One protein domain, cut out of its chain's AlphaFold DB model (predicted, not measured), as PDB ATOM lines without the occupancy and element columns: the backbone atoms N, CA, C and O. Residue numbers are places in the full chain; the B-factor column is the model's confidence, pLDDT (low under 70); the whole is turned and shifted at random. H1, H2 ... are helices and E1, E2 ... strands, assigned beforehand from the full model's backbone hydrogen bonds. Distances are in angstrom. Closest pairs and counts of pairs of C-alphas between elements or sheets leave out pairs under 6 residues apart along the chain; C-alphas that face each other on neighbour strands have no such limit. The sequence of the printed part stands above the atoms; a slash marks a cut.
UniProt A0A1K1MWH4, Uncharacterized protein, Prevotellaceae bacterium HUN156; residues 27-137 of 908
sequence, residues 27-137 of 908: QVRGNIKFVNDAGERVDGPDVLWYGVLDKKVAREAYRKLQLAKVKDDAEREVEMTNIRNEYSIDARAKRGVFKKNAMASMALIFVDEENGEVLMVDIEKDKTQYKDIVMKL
ATOM      1  N   GLN A  27      71.948  -6.723  35.909       85.38
ATOM      2  CA  GLN A  27      73.335  -6.866  35.485       85.38
ATOM      3  C   GLN A  27      73.465  -6.495  34.009       85.38
ATOM      4  O   GLN A  27      73.020  -7.238  33.133       85.38
ATOM      5  N   VAL A  28      74.106  -5.360  33.734       86.88
ATOM      6  CA  VAL A  28      74.403  -4.923  32.370       86.88
ATOM      7  C   VAL A  28      75.748  -5.486  31.929       86.88
ATOM      8  O   VAL A  28      76.742  -5.430  32.658       86.88
ATOM      9  N   ARG A  29      75.785  -6.058  30.725       87.56
ATOM     10  CA  ARG A  29      77.013  -6.547  30.089       87.56
ATOM     11  C   ARG A  29      77.078  -6.125  28.632       87.56
ATOM     12  O   ARG A  29      76.056  -6.088  27.945       87.56
ATOM     13  N   GLY A  30      78.277  -5.857  28.144       85.44
ATOM     14  CA  GLY A  30      78.441  -5.365  26.789       85.44
ATOM     15  C   GLY A  30      79.870  -5.378  26.286       85.44
ATOM     16  O   GLY A  30      80.797  -5.750  27.007       85.44
ATOM     17  N   ASN A  31      80.014  -4.994  25.024       86.06
ATOM     18  CA  ASN A  31      81.298  -4.803  24.367       86.06
ATOM     19  C   ASN A  31      81.287  -3.462  23.621       86.06
ATOM     20  O   ASN A  31      80.287  -3.112  22.990       86.06
ATOM     21  N   ILE A  32      82.397  -2.733  23.722       86.19
ATOM     22  CA  ILE A  32      82.649  -1.495  22.991       86.19
ATOM     23  C   ILE A  32      83.446  -1.796  21.727       86.19
ATOM     24  O   ILE A  32      84.540  -2.359  21.779       86.19
ATOM     25  N   LYS A  33      82.900  -1.356  20.595       86.06
ATOM     26  CA  LYS A  33      83.578  -1.314  19.304       86.06
ATOM     27  C   LYS A  33      84.322   0.012  19.184       86.06
ATOM     28  O   LYS A  33      83.716   1.075  19.316       86.06
ATOM     29  N   PHE A  34      85.614  -0.054  18.904       84.38
ATOM     30  CA  PHE A  34      86.436   1.124  18.654       84.38
ATOM     31  C   PHE A  34      86.524   1.362  17.154       84.38
ATOM     32  O   PHE A  34      86.743   0.418  16.385       84.38
ATOM     33  N   VAL A  35      86.304   2.606  16.738       83.88
ATOM     34  CA  VAL A  35      86.429   3.013  15.336       83.88
ATOM     35  C   VAL A  35      87.271   4.274  15.210       83.88
ATOM     36  O   VAL A  35      87.256   5.114  16.110       83.88
ATOM     37  N   ASN A  36      87.988   4.417  14.098       78.31
ATOM     38  CA  ASN A  36      88.699   5.652  13.763       78.31
ATOM     39  C   ASN A  36      87.739   6.729  13.207       78.31
ATOM     40  O   ASN A  36      86.536   6.496  13.032       78.31
ATOM     41  N   ASP A  37      88.272   7.910  12.881       73.56
ATOM     42  CA  ASP A  37      87.501   9.020  12.295       73.56
ATOM     43  C   ASP A  37      86.856   8.679  10.934       73.56
ATOM     44  O   ASP A  37      85.838   9.274  10.571       73.56
ATOM     45  N   ALA A  38      87.389   7.686  10.209       68.81
ATOM     46  CA  ALA A  38      86.829   7.167   8.959       68.81
ATOM     47  C   ALA A  38      85.723   6.107   9.170       68.81
ATOM     48  O   ALA A  38      85.076   5.694   8.209       68.81
ATOM     49  N   GLY A  39      85.463   5.694  10.417       72.06
ATOM     50  CA  GLY A  39      84.454   4.688  10.765       72.06
ATOM     51  C   GLY A  39      84.927   3.236  10.635       72.06
ATOM     52  O   GLY A  39      84.110   2.322  10.751       72.06
ATOM     53  N   GLU A  40      86.222   3.007  10.419       77.12
ATOM     54  CA  GLU A  40      86.822   1.675  10.326       77.12
ATOM     55  C   GLU A  40      87.126   1.120  11.719       77.12
ATOM     56  O   GLU A  40      87.468   1.866  12.636       77.12
ATOM     57  N   ARG A  41      87.013  -0.203  11.888       77.25
ATOM     58  CA  ARG A  41      87.259  -0.876  13.168       77.25
ATOM     59  C   ARG A  41      88.752  -0.862  13.505       77.25
ATOM     60  O   ARG A  41      89.552  -1.330  12.705       77.25
ATOM     61  N   VAL A  42      89.086  -0.411  14.711       76.06
ATOM     62  CA  VAL A  42      90.457  -0.390  15.243       76.06
ATOM     63  C   VAL A  42      90.560  -1.201  16.533       76.06
ATOM     64  O   VAL A  42      89.541  -1.540  17.151       76.06
ATOM     65  N   ASP A  43      91.788  -1.526  16.928       74.31
ATOM     66  CA  ASP A  43      92.058  -2.078  18.252       74.31
ATOM     67  C   ASP A  43      91.740  -1.037  19.337       74.31
ATOM     68  O   ASP A  43      91.842   0.171  19.123       74.31
ATOM     69  N   GLY A  44      91.260  -1.511  20.489       69.69
ATOM     70  CA  GLY A  44      90.907  -0.642  21.614       69.69
ATOM     71  C   GLY A  44      92.130  -0.163  22.398       69.69
ATOM     72  O   GLY A  44      93.184  -0.783  22.283       69.69
ATOM     73  N   PRO A  45      91.986   0.883  23.231       74.44
ATOM     74  CA  PRO A  45      93.089   1.404  24.032       74.44
ATOM     75  C   PRO A  45      93.549   0.385  25.084       74.44
ATOM     76  O   PRO A  45      92.746  -0.416  25.592       74.44
ATOM     77  N   ASP A  46      94.830   0.449  25.457       67.81
ATOM     78  CA  ASP A  46      95.431  -0.447  26.453       67.81
ATOM     79  C   ASP A  46      94.795  -0.268  27.842       67.81
ATOM     80  O   ASP A  46      94.671  -1.222  28.630       67.81
ATOM     81  N   VAL A  47      94.329   0.948  28.148       73.50
ATOM     82  CA  VAL A  47      93.702   1.311  29.423       73.50
ATOM     83  C   VAL A  47      92.347   1.998  29.195       73.50
ATOM     84  O   VAL A  47      92.259   3.213  29.090       73.50
ATOM     85  N   LEU A  48      91.258   1.216  29.186       84.44
ATOM     86  CA  LEU A  48      89.889   1.750  29.202       84.44
ATOM     87  C   LEU A  48      89.237   1.595  30.582       84.44
ATOM     88  O   LEU A  48      89.035   0.467  31.051       84.44
ATOM     89  N   TRP A  49      88.832   2.707  31.193       87.00
ATOM     90  CA  TRP A  49      88.097   2.731  32.461       87.00
ATOM     91  C   TRP A  49      86.599   2.902  32.253       87.00
ATOM     92  O   TRP A  49      86.166   3.517  31.279       87.00
ATOM     93  N   TYR A  50      85.792   2.377  33.176       90.44
ATOM     94  CA  TYR A  50      84.350   2.570  33.171       90.44
ATOM     95  C   TYR A  50      83.701   2.585  34.559       90.44
ATOM     96  O   TYR A  50      84.141   1.932  35.508       90.44
ATOM     97  N   GLY A  51      82.594   3.317  34.665       87.88
ATOM     98  CA  GLY A  51      81.795   3.475  35.879       87.88
ATOM     99  C   GLY A  51      80.297   3.426  35.583       87.88
ATOM    100  O   GLY A  51      79.878   3.654  34.452       87.88
ATOM    101  N   VAL A  52      79.492   3.115  36.603       88.50
ATOM    102  CA  VAL A  52      78.025   3.235  36.561       88.50
ATOM    103  C   VAL A  52      77.643   4.299  37.576       88.50
ATOM    104  O   VAL A  52      77.961   4.158  38.755       88.50
ATOM    105  N   LEU A  53      76.984   5.354  37.113       88.50
ATOM    106  CA  LEU A  53      76.659   6.543  37.899       88.50
ATOM    107  C   LEU A  53      75.179   6.880  37.741       88.50
ATOM    108  O   LEU A  53      74.586   6.579  36.707       88.50
ATOM    109  N   ASP A  54      74.572   7.531  38.736       89.19
ATOM    110  CA  ASP A  54      73.235   8.118  38.569       89.19
ATOM    111  C   ASP A  54      73.222   9.066  37.359       89.19
ATOM    112  O   ASP A  54      74.182   9.809  37.158       89.19
ATOM    113  N   LYS A  55      72.154   9.070  36.552       87.38
ATOM    114  CA  LYS A  55      72.082   9.858  35.306       87.38
ATOM    115  C   LYS A  55      72.429  11.337  35.487       87.38
ATOM    116  O   LYS A  55      73.009  11.932  34.577       87.38
ATOM    117  N   LYS A  56      72.091  11.958  36.625       85.44
ATOM    118  CA  LYS A  56      72.446  13.366  36.882       85.44
ATOM    119  C   LYS A  56      73.945  13.525  37.126       85.44
ATOM    120  O   LYS A  56      74.565  14.387  36.510       85.44
ATOM    121  N   VAL A  57      74.516  12.657  37.957       88.06
ATOM    122  CA  VAL A  57      75.951  12.640  38.284       88.06
ATOM    123  C   VAL A  57      76.783  12.280  37.053       88.06
ATOM    124  O   VAL A  57      77.813  12.894  36.789       88.06
ATOM    125  N   ALA A  58      76.301  11.339  36.242       88.25
ATOM    126  CA  ALA A  58      76.977  10.892  35.038       88.25
ATOM    127  C   ALA A  58      77.123  12.019  34.003       88.25
ATOM    128  O   ALA A  58      78.187  12.202  33.417       88.25
ATOM    129  N   ARG A  59      76.075  12.831  33.814       89.56
ATOM    130  CA  ARG A  59      76.127  13.994  32.911       89.56
ATOM    131  C   ARG A  59      77.123  15.045  33.379       89.56
ATOM    132  O   ARG A  59      77.789  15.663  32.551       89.56
ATOM    133  N   GLU A  60      77.226  15.254  34.688       89.75
ATOM    134  CA  GLU A  60      78.193  16.191  35.255       89.75
ATOM    135  C   GLU A  60      79.632  15.702  35.059       89.75
ATOM    136  O   GLU A  60      80.461  16.450  34.532       89.75
ATOM    137  N   ALA A  61      79.898  14.438  35.398       88.62
ATOM    138  CA  ALA A  61      81.191  13.796  35.185       88.62
ATOM    139  C   ALA A  61      81.592  13.830  33.702       88.62
ATOM    140  O   ALA A  61      82.688  14.270  33.365       88.62
ATOM    141  N   TYR A  62      80.672  13.470  32.801       91.12
ATOM    142  CA  TYR A  62      80.890  13.533  31.356       91.12
ATOM    143  C   TYR A  62      81.249  14.950  30.893       91.12
ATOM    144  O   TYR A  62      82.199  15.122  30.136       91.12
ATOM    145  N   ARG A  63      80.555  15.986  31.384       89.56
ATOM    146  CA  ARG A  63      80.859  17.384  31.035       89.56
ATOM    147  C   ARG A  63      82.254  17.806  31.499       89.56
ATOM    148  O   ARG A  63      82.952  18.475  30.742       89.56
ATOM    149  N   LYS A  64      82.659  17.438  32.719       90.81
ATOM    150  CA  LYS A  64      84.006  17.730  33.237       90.81
ATOM    151  C   LYS A  64      85.086  17.021  32.415       90.81
ATOM    152  O   LYS A  64      86.047  17.662  32.007       90.81
ATOM    153  N   LEU A  65      84.883  15.745  32.093       89.75
ATOM    154  CA  LEU A  65      85.807  14.968  31.262       89.75
ATOM    155  C   LEU A  65      85.910  15.535  29.830       89.75
ATOM    156  O   LEU A  65      87.002  15.647  29.283       89.75
ATOM    157  N   GLN A  66      84.799  15.995  29.240       87.88
ATOM    158  CA  GLN A  66      84.812  16.673  27.933       87.88
ATOM    159  C   GLN A  66      85.568  18.012  27.949       87.88
ATOM    160  O   GLN A  66      86.113  18.412  26.925       87.88
ATOM    161  N   LEU A  67      85.617  18.715  29.087       86.19
ATOM    162  CA  LEU A  67      86.414  19.939  29.232       86.19
ATOM    163  C   LEU A  67      87.907  19.625  29.380       86.19
ATOM    164  O   LEU A  67      88.728  20.294  28.754       86.19
ATOM    165  N   ALA A  68      88.253  18.595  30.159       84.75
ATOM    166  CA  ALA A  68      89.634  18.136  30.314       84.75
ATOM    167  C   ALA A  68      90.236  17.675  28.976       84.75
ATOM    168  O   ALA A  68      91.400  17.943  28.695       84.75
ATOM    169  N   LYS A  69      89.415  17.086  28.097       81.00
ATOM    170  CA  LYS A  69      89.802  16.662  26.742       81.00
ATOM    171  C   LYS A  69      90.440  17.763  25.875       81.00
ATOM    172  O   LYS A  69      91.191  17.441  24.960       81.00
ATOM    173  N   VAL A  70      90.132  19.043  26.114       78.75
ATOM    174  CA  VAL A  70      90.614  20.177  25.290       78.75
ATOM    175  C   VAL A  70      91.973  20.718  25.770       78.75
ATOM    176  O   VAL A  70      92.535  21.609  25.138       78.75
ATOM    177  N   LYS A  71      92.509  20.199  26.879       78.25
ATOM    178  CA  LYS A  71      93.790  20.630  27.455       78.25
ATOM    179  C   LYS A  71      94.986  19.943  26.790       78.25
ATOM    180  O   LYS A  71      94.815  18.967  26.060       78.25
ATOM    181  N   ASP A  72      96.175  20.487  27.046       76.38
ATOM    182  CA  ASP A  72      97.448  19.932  26.573       76.38
ATOM    183  C   ASP A  72      97.707  18.534  27.163       76.38
ATOM    184  O   ASP A  72      97.182  18.211  28.230       76.38
ATOM    185  N   ASP A  73      98.494  17.701  26.480       72.00
ATOM    186  CA  ASP A  73      98.541  16.250  26.718       72.00
ATOM    187  C   ASP A  73      98.914  15.881  28.172       72.00
ATOM    188  O   ASP A  73      98.232  15.060  28.789       72.00
ATOM    189  N   ALA A  74      99.920  16.543  28.758       74.25
ATOM    190  CA  ALA A  74     100.356  16.286  30.137       74.25
ATOM    191  C   ALA A  74      99.339  16.751  31.199       74.25
ATOM    192  O   ALA A  74      99.176  16.109  32.238       74.25
ATOM    193  N   GLU A  75      98.631  17.859  30.956       76.44
ATOM    194  CA  GLU A  75      97.589  18.358  31.865       76.44
ATOM    195  C   GLU A  75      96.294  17.543  31.738       76.44
ATOM    196  O   GLU A  75      95.623  17.272  32.739       76.44
ATOM    197  N   ARG A  76      95.960  17.115  30.512       82.62
ATOM    198  CA  ARG A  76      94.785  16.296  30.198       82.62
ATOM    199  C   ARG A  76      94.817  14.981  30.962       82.62
ATOM    200  O   ARG A  76      93.812  14.635  31.578       82.62
ATOM    201  N   GLU A  77      95.939  14.266  30.930       80.25
ATOM    202  CA  GLU A  77      96.080  12.965  31.596       80.25
ATOM    203  C   GLU A  77      95.835  13.092  33.109       80.25
ATOM    204  O   GLU A  77      94.970  12.412  33.668       80.25
ATOM    205  N   VAL A  78      96.501  14.052  33.758       83.94
ATOM    206  CA  VAL A  78      96.374  14.299  35.203       83.94
ATOM    207  C   VAL A  78      94.940  14.671  35.594       83.94
ATOM    208  O   VAL A  78      94.402  14.165  36.582       83.94
ATOM    209  N   GLU A  79      94.289  15.551  34.834       84.75
ATOM    210  CA  GLU A  79      92.941  16.021  35.153       84.75
ATOM    211  C   GLU A  79      91.868  14.961  34.908       84.75
ATOM    212  O   GLU A  79      90.960  14.801  35.728       84.75
ATOM    213  N   MET A  80      92.002  14.182  33.835       86.44
ATOM    214  CA  MET A  80      91.128  13.044  33.550       86.44
ATOM    215  C   MET A  80      91.233  11.983  34.648       86.44
ATOM    216  O   MET A  80      90.199  11.518  35.136       86.44
ATOM    217  N   THR A  81      92.446  11.667  35.114       87.12
ATOM    218  CA  THR A  81      92.656  10.755  36.249       87.12
ATOM    219  C   THR A  81      92.046  11.302  37.545       87.12
ATOM    220  O   THR A  81      91.410  10.552  38.290       87.12
ATOM    221  N   ASN A  82      92.165  12.606  37.815       88.81
ATOM    222  CA  ASN A  82      91.552  13.229  38.993       88.81
ATOM    223  C   ASN A  82      90.019  13.155  38.954       88.81
ATOM    224  O   ASN A  82      89.406  12.743  39.940       88.81
ATOM    225  N   ILE A  83      89.400  13.482  37.816       88.25
ATOM    226  CA  ILE A  83      87.940  13.408  37.642       88.25
ATOM    227  C   ILE A  83      87.465  11.949  37.724       88.25
ATOM    228  O   ILE A  83      86.461  11.650  38.370       88.25
ATOM    229  N   ARG A  84      88.202  11.008  37.127       90.62
ATOM    230  CA  ARG A  84      87.919   9.569  37.228       90.62
ATOM    231  C   ARG A  84      87.860   9.112  38.687       90.62
ATOM    232  O   ARG A  84      86.928   8.400  39.066       90.62
ATOM    233  N   ASN A  85      88.828   9.539  39.498       88.00
ATOM    234  CA  ASN A  85      88.877   9.222  40.923       88.00
ATOM    235  C   ASN A  85      87.744   9.926  41.701       88.00
ATOM    236  O   ASN A  85      87.111   9.286  42.537       88.00
ATOM    237  N   GLU A  86      87.431  11.192  41.388       91.19
ATOM    238  CA  GLU A  86      86.324  11.962  41.992       91.19
ATOM    239  C   GLU A  86      84.975  11.236  41.839       91.19
ATOM    240  O   GLU A  86      84.214  11.119  42.800       91.19
ATOM    241  N   TYR A  87      84.698  10.695  40.649       88.06
ATOM    242  CA  TYR A  87      83.433  10.022  40.331       88.06
ATOM    243  C   TYR A  87      83.497   8.489  40.422       88.06
ATOM    244  O   TYR A  87      82.574   7.818  39.968       88.06
ATOM    245  N   SER A  88      84.551   7.910  41.009       84.69
ATOM    246  CA  SER A  88      84.686   6.451  41.193       84.69
ATOM    247  C   SER A  88      84.509   5.635  39.893       84.69
ATOM    248  O   SER A  88      83.814   4.615  39.854       84.69
ATOM    249  N   ILE A  89      85.125   6.090  38.796       88.38
ATOM    250  CA  ILE A  89      85.158   5.389  37.501       88.38
ATOM    251  C   ILE A  89      86.383   4.456  37.486       88.38
ATOM    252  O   ILE A  89      87.394   4.718  36.849       88.38
ATOM    253  N   ASP A  90      86.310   3.367  38.240       81.88
ATOM    254  CA  ASP A  90      87.464   2.557  38.655       81.88
ATOM    255  C   ASP A  90      87.528   1.151  38.034       81.88
ATOM    256  O   ASP A  90      88.492   0.413  38.246       81.88
ATOM    257  N   ALA A  91      86.522   0.736  37.260       82.94
ATOM    258  CA  ALA A  91      86.518  -0.590  36.652       82.94
ATOM    259  C   ALA A  91      87.256  -0.567  35.309       82.94
ATOM    260  O   ALA A  91      86.989   0.281  34.466       82.94
ATOM    261  N   ARG A  92      88.155  -1.526  35.064       83.25
ATOM    262  CA  ARG A  92      88.889  -1.621  33.792       83.25
ATOM    263  C   ARG A  92      88.189  -2.564  32.813       83.25
ATOM    264  O   ARG A  92      87.912  -3.719  33.147       83.25
ATOM    265  N   ALA A  93      87.915  -2.092  31.601       79.38
ATOM    266  CA  ALA A  93      87.333  -2.894  30.528       79.38
ATOM    267  C   ALA A  93      88.446  -3.569  29.712       79.38
ATOM    268  O   ALA A  93      89.146  -2.929  28.932       79.38
ATOM    269  N   LYS A  94      88.620  -4.888  29.865       71.19
ATOM    270  CA  LYS A  94      89.579  -5.653  29.049       71.19
ATOM    271  C   LYS A  94      88.998  -5.881  27.650       71.19
ATOM    272  O   LYS A  94      87.920  -6.464  27.531       71.19
ATOM    273  N   ARG A  95      89.710  -5.449  26.600       67.69
ATOM    274  CA  ARG A  95      89.282  -5.565  25.184       67.69
ATOM    275  C   ARG A  95      87.876  -4.987  24.922       67.69
ATOM    276  O   ARG A  95      87.096  -5.561  24.164       67.69
ATOM    277  N   GLY A  96      87.522  -3.905  25.622       72.50
ATOM    278  CA  GLY A  96      86.214  -3.246  25.511       72.50
ATOM    279  C   GLY A  96      85.035  -4.002  26.139       72.50
ATOM    280  O   GLY A  96      83.902  -3.545  26.017       72.50
ATOM    281  N   VAL A  97      85.254  -5.141  26.809       81.81
ATOM    282  CA  VAL A  97      84.189  -5.915  27.472       81.81
ATOM    283  C   VAL A  97      83.953  -5.399  28.890       81.81
ATOM    284  O   VAL A  97      84.898  -5.259  29.668       81.81
ATOM    285  N   PHE A  98      82.687  -5.181  29.254       86.31
ATOM    286  CA  PHE A  98      82.292  -4.720  30.587       86.31
ATOM    287  C   PHE A  98      81.107  -5.504  31.159       86.31
ATOM    288  O   PHE A  98      80.280  -6.061  30.426       86.31
ATOM    289  N   LYS A  99      81.024  -5.543  32.494       86.62
ATOM    290  CA  LYS A  99      79.954  -6.205  33.249       86.62
ATOM    291  C   LYS A  99      79.795  -5.538  34.619       86.62
ATOM    292  O   LYS A  99      80.713  -5.620  35.429       86.62
ATOM    293  N   LYS A 100      78.649  -4.909  34.898       85.56
ATOM    294  CA  LYS A 100      78.387  -4.222  36.182       85.56
ATOM    295  C   LYS A 100      76.897  -4.269  36.530       85.56
ATOM    296  O   LYS A 100      76.056  -4.419  35.648       85.56
ATOM    297  N   ASN A 101      76.572  -4.199  37.816       84.81
ATOM    298  CA  ASN A 101      75.182  -4.100  38.265       84.81
ATOM    299  C   ASN A 101      74.745  -2.636  38.192       84.81
ATOM    300  O   ASN A 101      75.515  -1.752  38.570       84.81
ATOM    301  N   ALA A 102      73.543  -2.385  37.688       84.75
ATOM    302  CA  ALA A 102      73.046  -1.042  37.445       84.75
ATOM    303  C   ALA A 102      71.515  -0.974  37.472       84.75
ATOM    304  O   ALA A 102      70.827  -1.991  37.406       84.75
ATOM    305  N   MET A 103      70.989   0.243  37.546       83.31
ATOM    306  CA  MET A 103      69.557   0.546  37.498       83.31
ATOM    307  C   MET A 103      69.226   1.362  36.246       83.31
ATOM    308  O   MET A 103      70.092   2.045  35.701       83.31
ATOM    309  N   ALA A 104      67.964   1.355  35.811       81.00
ATOM    310  CA  ALA A 104      67.518   2.157  34.663       81.00
ATOM    311  C   ALA A 104      67.632   3.684  34.904       81.00
ATOM    312  O   ALA A 104      67.587   4.483  33.967       81.00
ATOM    313  N   SER A 105      67.799   4.112  36.159       80.81
ATOM    314  CA  SER A 105      68.104   5.496  36.547       80.81
ATOM    315  C   SER A 105      69.582   5.884  36.373       80.81
ATOM    316  O   SER A 105      69.925   7.050  36.555       80.81
ATOM    317  N   MET A 106      70.457   4.947  35.993       89.38
ATOM    318  CA  MET A 106      71.906   5.147  35.887       89.38
ATOM    319  C   MET A 106      72.393   5.227  34.431       89.38
ATOM    320  O   MET A 106      71.663   4.931  33.482       89.38
ATOM    321  N   ALA A 107      73.641   5.647  34.249       89.69
ATOM    322  CA  ALA A 107      74.356   5.669  32.981       89.69
ATOM    323  C   ALA A 107      75.762   5.080  33.152       89.69
ATOM    324  O   ALA A 107      76.365   5.152  34.226       89.69
ATOM    325  N   LEU A 108      76.275   4.493  32.077       89.56
ATOM    326  CA  LEU A 108      77.657   4.051  31.952       89.56
ATOM    327  C   LEU A 108      78.517   5.212  31.459       89.56
ATOM    328  O   LEU A 108      78.133   5.896  30.511       89.56
ATOM    329  N   ILE A 109      79.691   5.389  32.055       91.31
ATOM    330  CA  ILE A 109      80.741   6.275  31.537       91.31
ATOM    331  C   ILE A 109      81.965   5.441  31.223       91.31
ATOM    332  O   ILE A 109      82.341   4.600  32.034       91.31
ATOM    333  N   PHE A 110      82.585   5.711  30.079       90.12
ATOM    334  CA  PHE A 110      83.846   5.132  29.638       90.12
ATOM    335  C   PHE A 110      84.874   6.236  29.400       90.12
ATOM    336  O   PHE A 110      84.530   7.258  28.800       90.12
ATOM    337  N   VAL A 111      86.107   6.018  29.858       89.25
ATOM    338  CA  VAL A 111      87.217   6.978  29.787       89.25
ATOM    339  C   VAL A 111      88.466   6.282  29.257       89.25
ATOM    340  O   VAL A 111      88.942   5.321  29.867       89.25
ATOM    341  N   ASP A 112      88.974   6.774  28.131       85.69
ATOM    342  CA  ASP A 112      90.291   6.457  27.580       85.69
ATOM    343  C   ASP A 112      91.278   7.548  28.024       85.69
ATOM    344  O   ASP A 112      91.149   8.707  27.625       85.69
ATOM    345  N   GLU A 113      92.221   7.190  28.901       72.75
ATOM    346  CA  GLU A 113      93.207   8.137  29.444       72.75
ATOM    347  C   GLU A 113      94.286   8.507  28.418       72.75
ATOM    348  O   GLU A 113      94.778   9.631  28.441       72.75
ATOM    349  N   GLU A 114      94.595   7.608  27.481       69.31
ATOM    350  CA  GLU A 114      95.680   7.770  26.512       69.31
ATOM    351  C   GLU A 114      95.263   8.721  25.382       69.31
ATOM    352  O   GLU A 114      95.905   9.744  25.138       69.31
ATOM    353  N   ASN A 115      94.115   8.451  24.751       69.50
ATOM    354  CA  ASN A 115      93.613   9.280  23.645       69.50
ATOM    355  C   ASN A 115      92.658  10.398  24.108       69.50
ATOM    356  O   ASN A 115      92.184  11.195  23.294       69.50
ATOM    357  N   GLY A 116      92.344  10.464  25.408       75.62
ATOM    358  CA  GLY A 116      91.468  11.483  25.996       75.62
ATOM    359  C   GLY A 116      89.992  11.376  25.583       75.62
ATOM    360  O   GLY A 116      89.250  12.358  25.675       75.62
ATOM    361  N   GLU A 117      89.552  10.216  25.086       85.88
ATOM    362  CA  GLU A 117      88.192   9.998  24.585       85.88
ATOM    363  C   GLU A 117      87.225   9.524  25.678       85.88
ATOM    364  O   GLU A 117      87.568   8.758  26.578       85.88
ATOM    365  N   VAL A 118      85.976  10.000  25.608       87.88
ATOM    366  CA  VAL A 118      84.970   9.785  26.659       87.88
ATOM    367  C   VAL A 118      83.615   9.480  26.039       87.88
ATOM    368  O   VAL A 118      83.139  10.213  25.168       87.88
ATOM    369  N   LEU A 119      82.944   8.447  26.546       89.50
ATOM    370  CA  LEU A 119      81.615   8.036  26.098       89.50
ATOM    371  C   LEU A 119      80.668   7.849  27.283       89.50
ATOM    372  O   LEU A 119      81.030   7.224  28.276       89.50
ATOM    373  N   MET A 120      79.438   8.346  27.156       90.38
ATOM    374  CA  MET A 120      78.360   8.118  28.118       90.38
ATOM    375  C   MET A 120      77.213   7.368  27.437       90.38
ATOM    376  O   MET A 120      76.802   7.736  26.337       90.38
ATOM    377  N   VAL A 121      76.693   6.328  28.088       89.50
ATOM    378  CA  VAL A 121      75.580   5.507  27.590       89.50
ATOM    379  C   VAL A 121      74.523   5.378  28.679       89.50
ATOM    380  O   VAL A 121      74.779   4.797  29.733       89.50
ATOM    381  N   ASP A 122      73.326   5.906  28.429       89.12
ATOM    382  CA  ASP A 122      72.198   5.773  29.351       89.12
ATOM    383  C   ASP A 122      71.739   4.312  29.445       89.12
ATOM    384  O   ASP A 122      71.657   3.604  28.438       89.12
ATOM    385  N   ILE A 123      71.407   3.861  30.657       85.94
ATOM    386  CA  ILE A 123      70.868   2.518  30.869       85.94
ATOM    387  C   ILE A 123      69.350   2.568  30.678       85.94
ATOM    388  O   ILE A 123      68.647   3.375  31.298       85.94
ATOM    389  N   GLU A 124      68.851   1.728  29.776       84.19
ATOM    390  CA  GLU A 124      67.427   1.574  29.465       84.19
ATOM    391  C   GLU A 124      66.780   0.515  30.373       84.19
ATOM    392  O   GLU A 124      67.423  -0.455  30.784       84.19
ATOM    393  N   LYS A 125      65.487   0.689  30.674       78.88
ATOM    394  CA  LYS A 125      64.699  -0.278  31.450       78.88
ATOM    395  C   LYS A 125      64.663  -1.628  30.714       78.88
ATOM    396  O   LYS A 125      64.522  -1.660  29.497       78.88
ATOM    397  N   ASP A 126      64.851  -2.719  31.454       78.38
ATOM    398  CA  ASP A 126      64.856  -4.116  30.984       78.38
ATOM    399  C   ASP A 126      65.945  -4.499  29.951       78.38
ATOM    400  O   ASP A 126      65.965  -5.620  29.433       78.38
ATOM    401  N   LYS A 127      66.921  -3.615  29.684       82.75
ATOM    402  CA  LYS A 127      68.020  -3.865  28.738       82.75
ATOM    403  C   LYS A 127      69.307  -4.273  29.450       82.75
ATOM    404  O   LYS A 127      70.050  -3.444  29.969       82.75
ATOM    405  N   THR A 128      69.623  -5.566  29.401       82.50
ATOM    406  CA  THR A 128      70.808  -6.152  30.063       82.50
ATOM    407  C   THR A 128      72.014  -6.365  29.139       82.50
ATOM    408  O   THR A 128      73.120  -6.614  29.622       82.50
ATOM    409  N   GLN A 129      71.843  -6.269  27.813       84.25
ATOM    410  CA  GLN A 129      72.915  -6.476  26.828       84.25
ATOM    411  C   GLN A 129      73.136  -5.254  25.931       84.25
ATOM    412  O   GLN A 129      72.226  -4.820  25.232       84.25
ATOM    413  N   TYR A 130      74.380  -4.769  25.887       85.38
ATOM    414  CA  TYR A 130      74.813  -3.642  25.056       85.38
ATOM    415  C   TYR A 130      75.932  -4.098  24.106       85.38
ATOM    416  O   TYR A 130      77.090  -4.197  24.506       85.38
ATOM    417  N   LYS A 131      75.593  -4.452  22.860       70.81
ATOM    418  CA  LYS A 131      76.535  -5.084  21.904       70.81
ATOM    419  C   LYS A 131      77.080  -4.154  20.813       70.81
ATOM    420  O   LYS A 131      78.031  -4.526  20.131       70.81
ATOM    421  N   ASP A 132      76.504  -2.961  20.674       71.88
ATOM    422  CA  ASP A 132      76.799  -2.015  19.588       71.88
ATOM    423  C   ASP A 132      77.179  -0.625  20.109       71.88
ATOM    424  O   ASP A 132      76.872   0.392  19.494       71.88
ATOM    425  N   ILE A 133      77.843  -0.565  21.266       82.62
ATOM    426  CA  ILE A 133      78.405   0.695  21.752       82.62
ATOM    427  C   ILE A 133      79.644   0.999  20.908       82.62
ATOM    428  O   ILE A 133      80.556   0.178  20.844       82.62
ATOM    429  N   VAL A 134      79.669   2.167  20.264       84.88
ATOM    430  CA  VAL A 134      80.790   2.612  19.429       84.88
ATOM    431  C   VAL A 134      81.481   3.796  20.091       84.88
ATOM    432  O   VAL A 134      80.847   4.818  20.347       84.88
ATOM    433  N   MET A 135      82.782   3.662  20.340       85.12
ATOM    434  CA  MET A 135      83.650   4.759  20.763       85.12
ATOM    435  C   MET A 135      84.539   5.156  19.583       85.12
ATOM    436  O   MET A 135      85.233   4.313  19.015       85.12
ATOM    437  N   LYS A 136      84.487   6.434  19.196       83.69
ATOM    438  CA  LYS A 136      85.377   6.989  18.173       83.69
ATOM    439  C   LYS A 136      86.692   7.384  18.829       83.69
ATOM    440  O   LYS A 136      86.672   8.195  19.749       83.69
ATOM    441  N   LEU A 137      87.794   6.808  18.365       77.44
ATOM    442  CA  LEU A 137      89.134   7.155  18.816       77.44
ATOM    443  C   LEU A 137      89.752   8.144  17.830       77.44
ATOM    444  O   LEU A 137      89.802   7.872  16.627       77.44
TER     445      LEU A 137
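Overview. This is residues 27 to 137 of the 908 residues of an uncharacterized protein of Prevotellaceae bacterium HUN156 (UniProt A0A1K1MWH4). Two small three-stranded sheets face each other as a sandwich, and a hairpin of two helices, H1 and H2, covers the other face of one of them, so that the sheet E2 E4 E5 lies in the middle between the helices and the sheet E3 E1 E6. The link from E1 to E2, residues 36 to 47, loops out at the end of E1. The printed part has 111 residues, with two named helices and six named strands in the order E1 E2 H1 H2 E3 E4 E5 E6. The sheet E3 E1 E6 is mixed and the sheet E2 E4 E5 is antiparallel; the class is mixed, helices and strands. The whole is compact, with a radius of gyration of the C-alphas of 13.3 A and spans of 41 by 32 by 20 A.

Along the chain. E1, residues 27 to 35, begins at C-alpha 27 (73.335, -6.866, 35.485) and is 26.0 A long. E2, residues 48 to 54, is 20.1 A long. H1, residues 55 to 68, and H2, residues 73 to 86, are 20.0 A each; C-alpha 73 is at (98.541, 16.250, 26.718). E3 is residues 97 to 102, E4 residues 106 to 112 with 20.2 A, and E5 residues 118 to 122. E6, residues 129 to 136, is 20.3 A long and ends at C-alpha 136 (85.377, 6.989, 18.173).

Arrangement. In the strongly twisted sheet E3 E1 E6, E1 is antiparallel to E3, with N 30 and O 98 3.0 A apart, and parallel to E6, with N 33 and O 133 2.8 A apart. In the other sheet the inner strand E4 is antiparallel to E2, with N 51 and O 109 2.9 A apart, and to E5, its hairpin partner, with N 110 and O 119 2.8 A apart. These N and O pairs are within hydrogen-bond range. The two sheets form a sandwich, two sheets face to face: the parts that face each other are 9.3 A centre to centre, and the strands of the one stand at 31 degrees to those of the other. H1 and H2 are on the same face of the sheet E2 E4 E5, making two layers, helices over a sheet. H1 runs along the strands, 10 degrees from E4 on the local plane, at a height over the sheet of 9.0 A; its closest C-alphas to E4 are Lys 55 and Met 106, 4.7 A. H2 runs slantwise to the strands, 38 degrees from E2 on the local plane, at a height of 10.6 A. The helices form a hairpin and touch, closest at the C-alphas of Ala 68 and Arg 76, 5.5 A, at a shallow tilt of 18 degrees, opposite ways. In H1 every O i to N i+4 pair is within hydrogen-bond range, in H2 9 of 10.

Size, cuts and confidence. The C-alphas farthest apart, of Ala 74 and Asp 126, are 41.0 A apart. The printed part has no cut, and the link E1 to E2 is long. The mean pLDDT of the printed part is 83.0; residues 38, 44, 46, 95 and 114 to 115 are under 70.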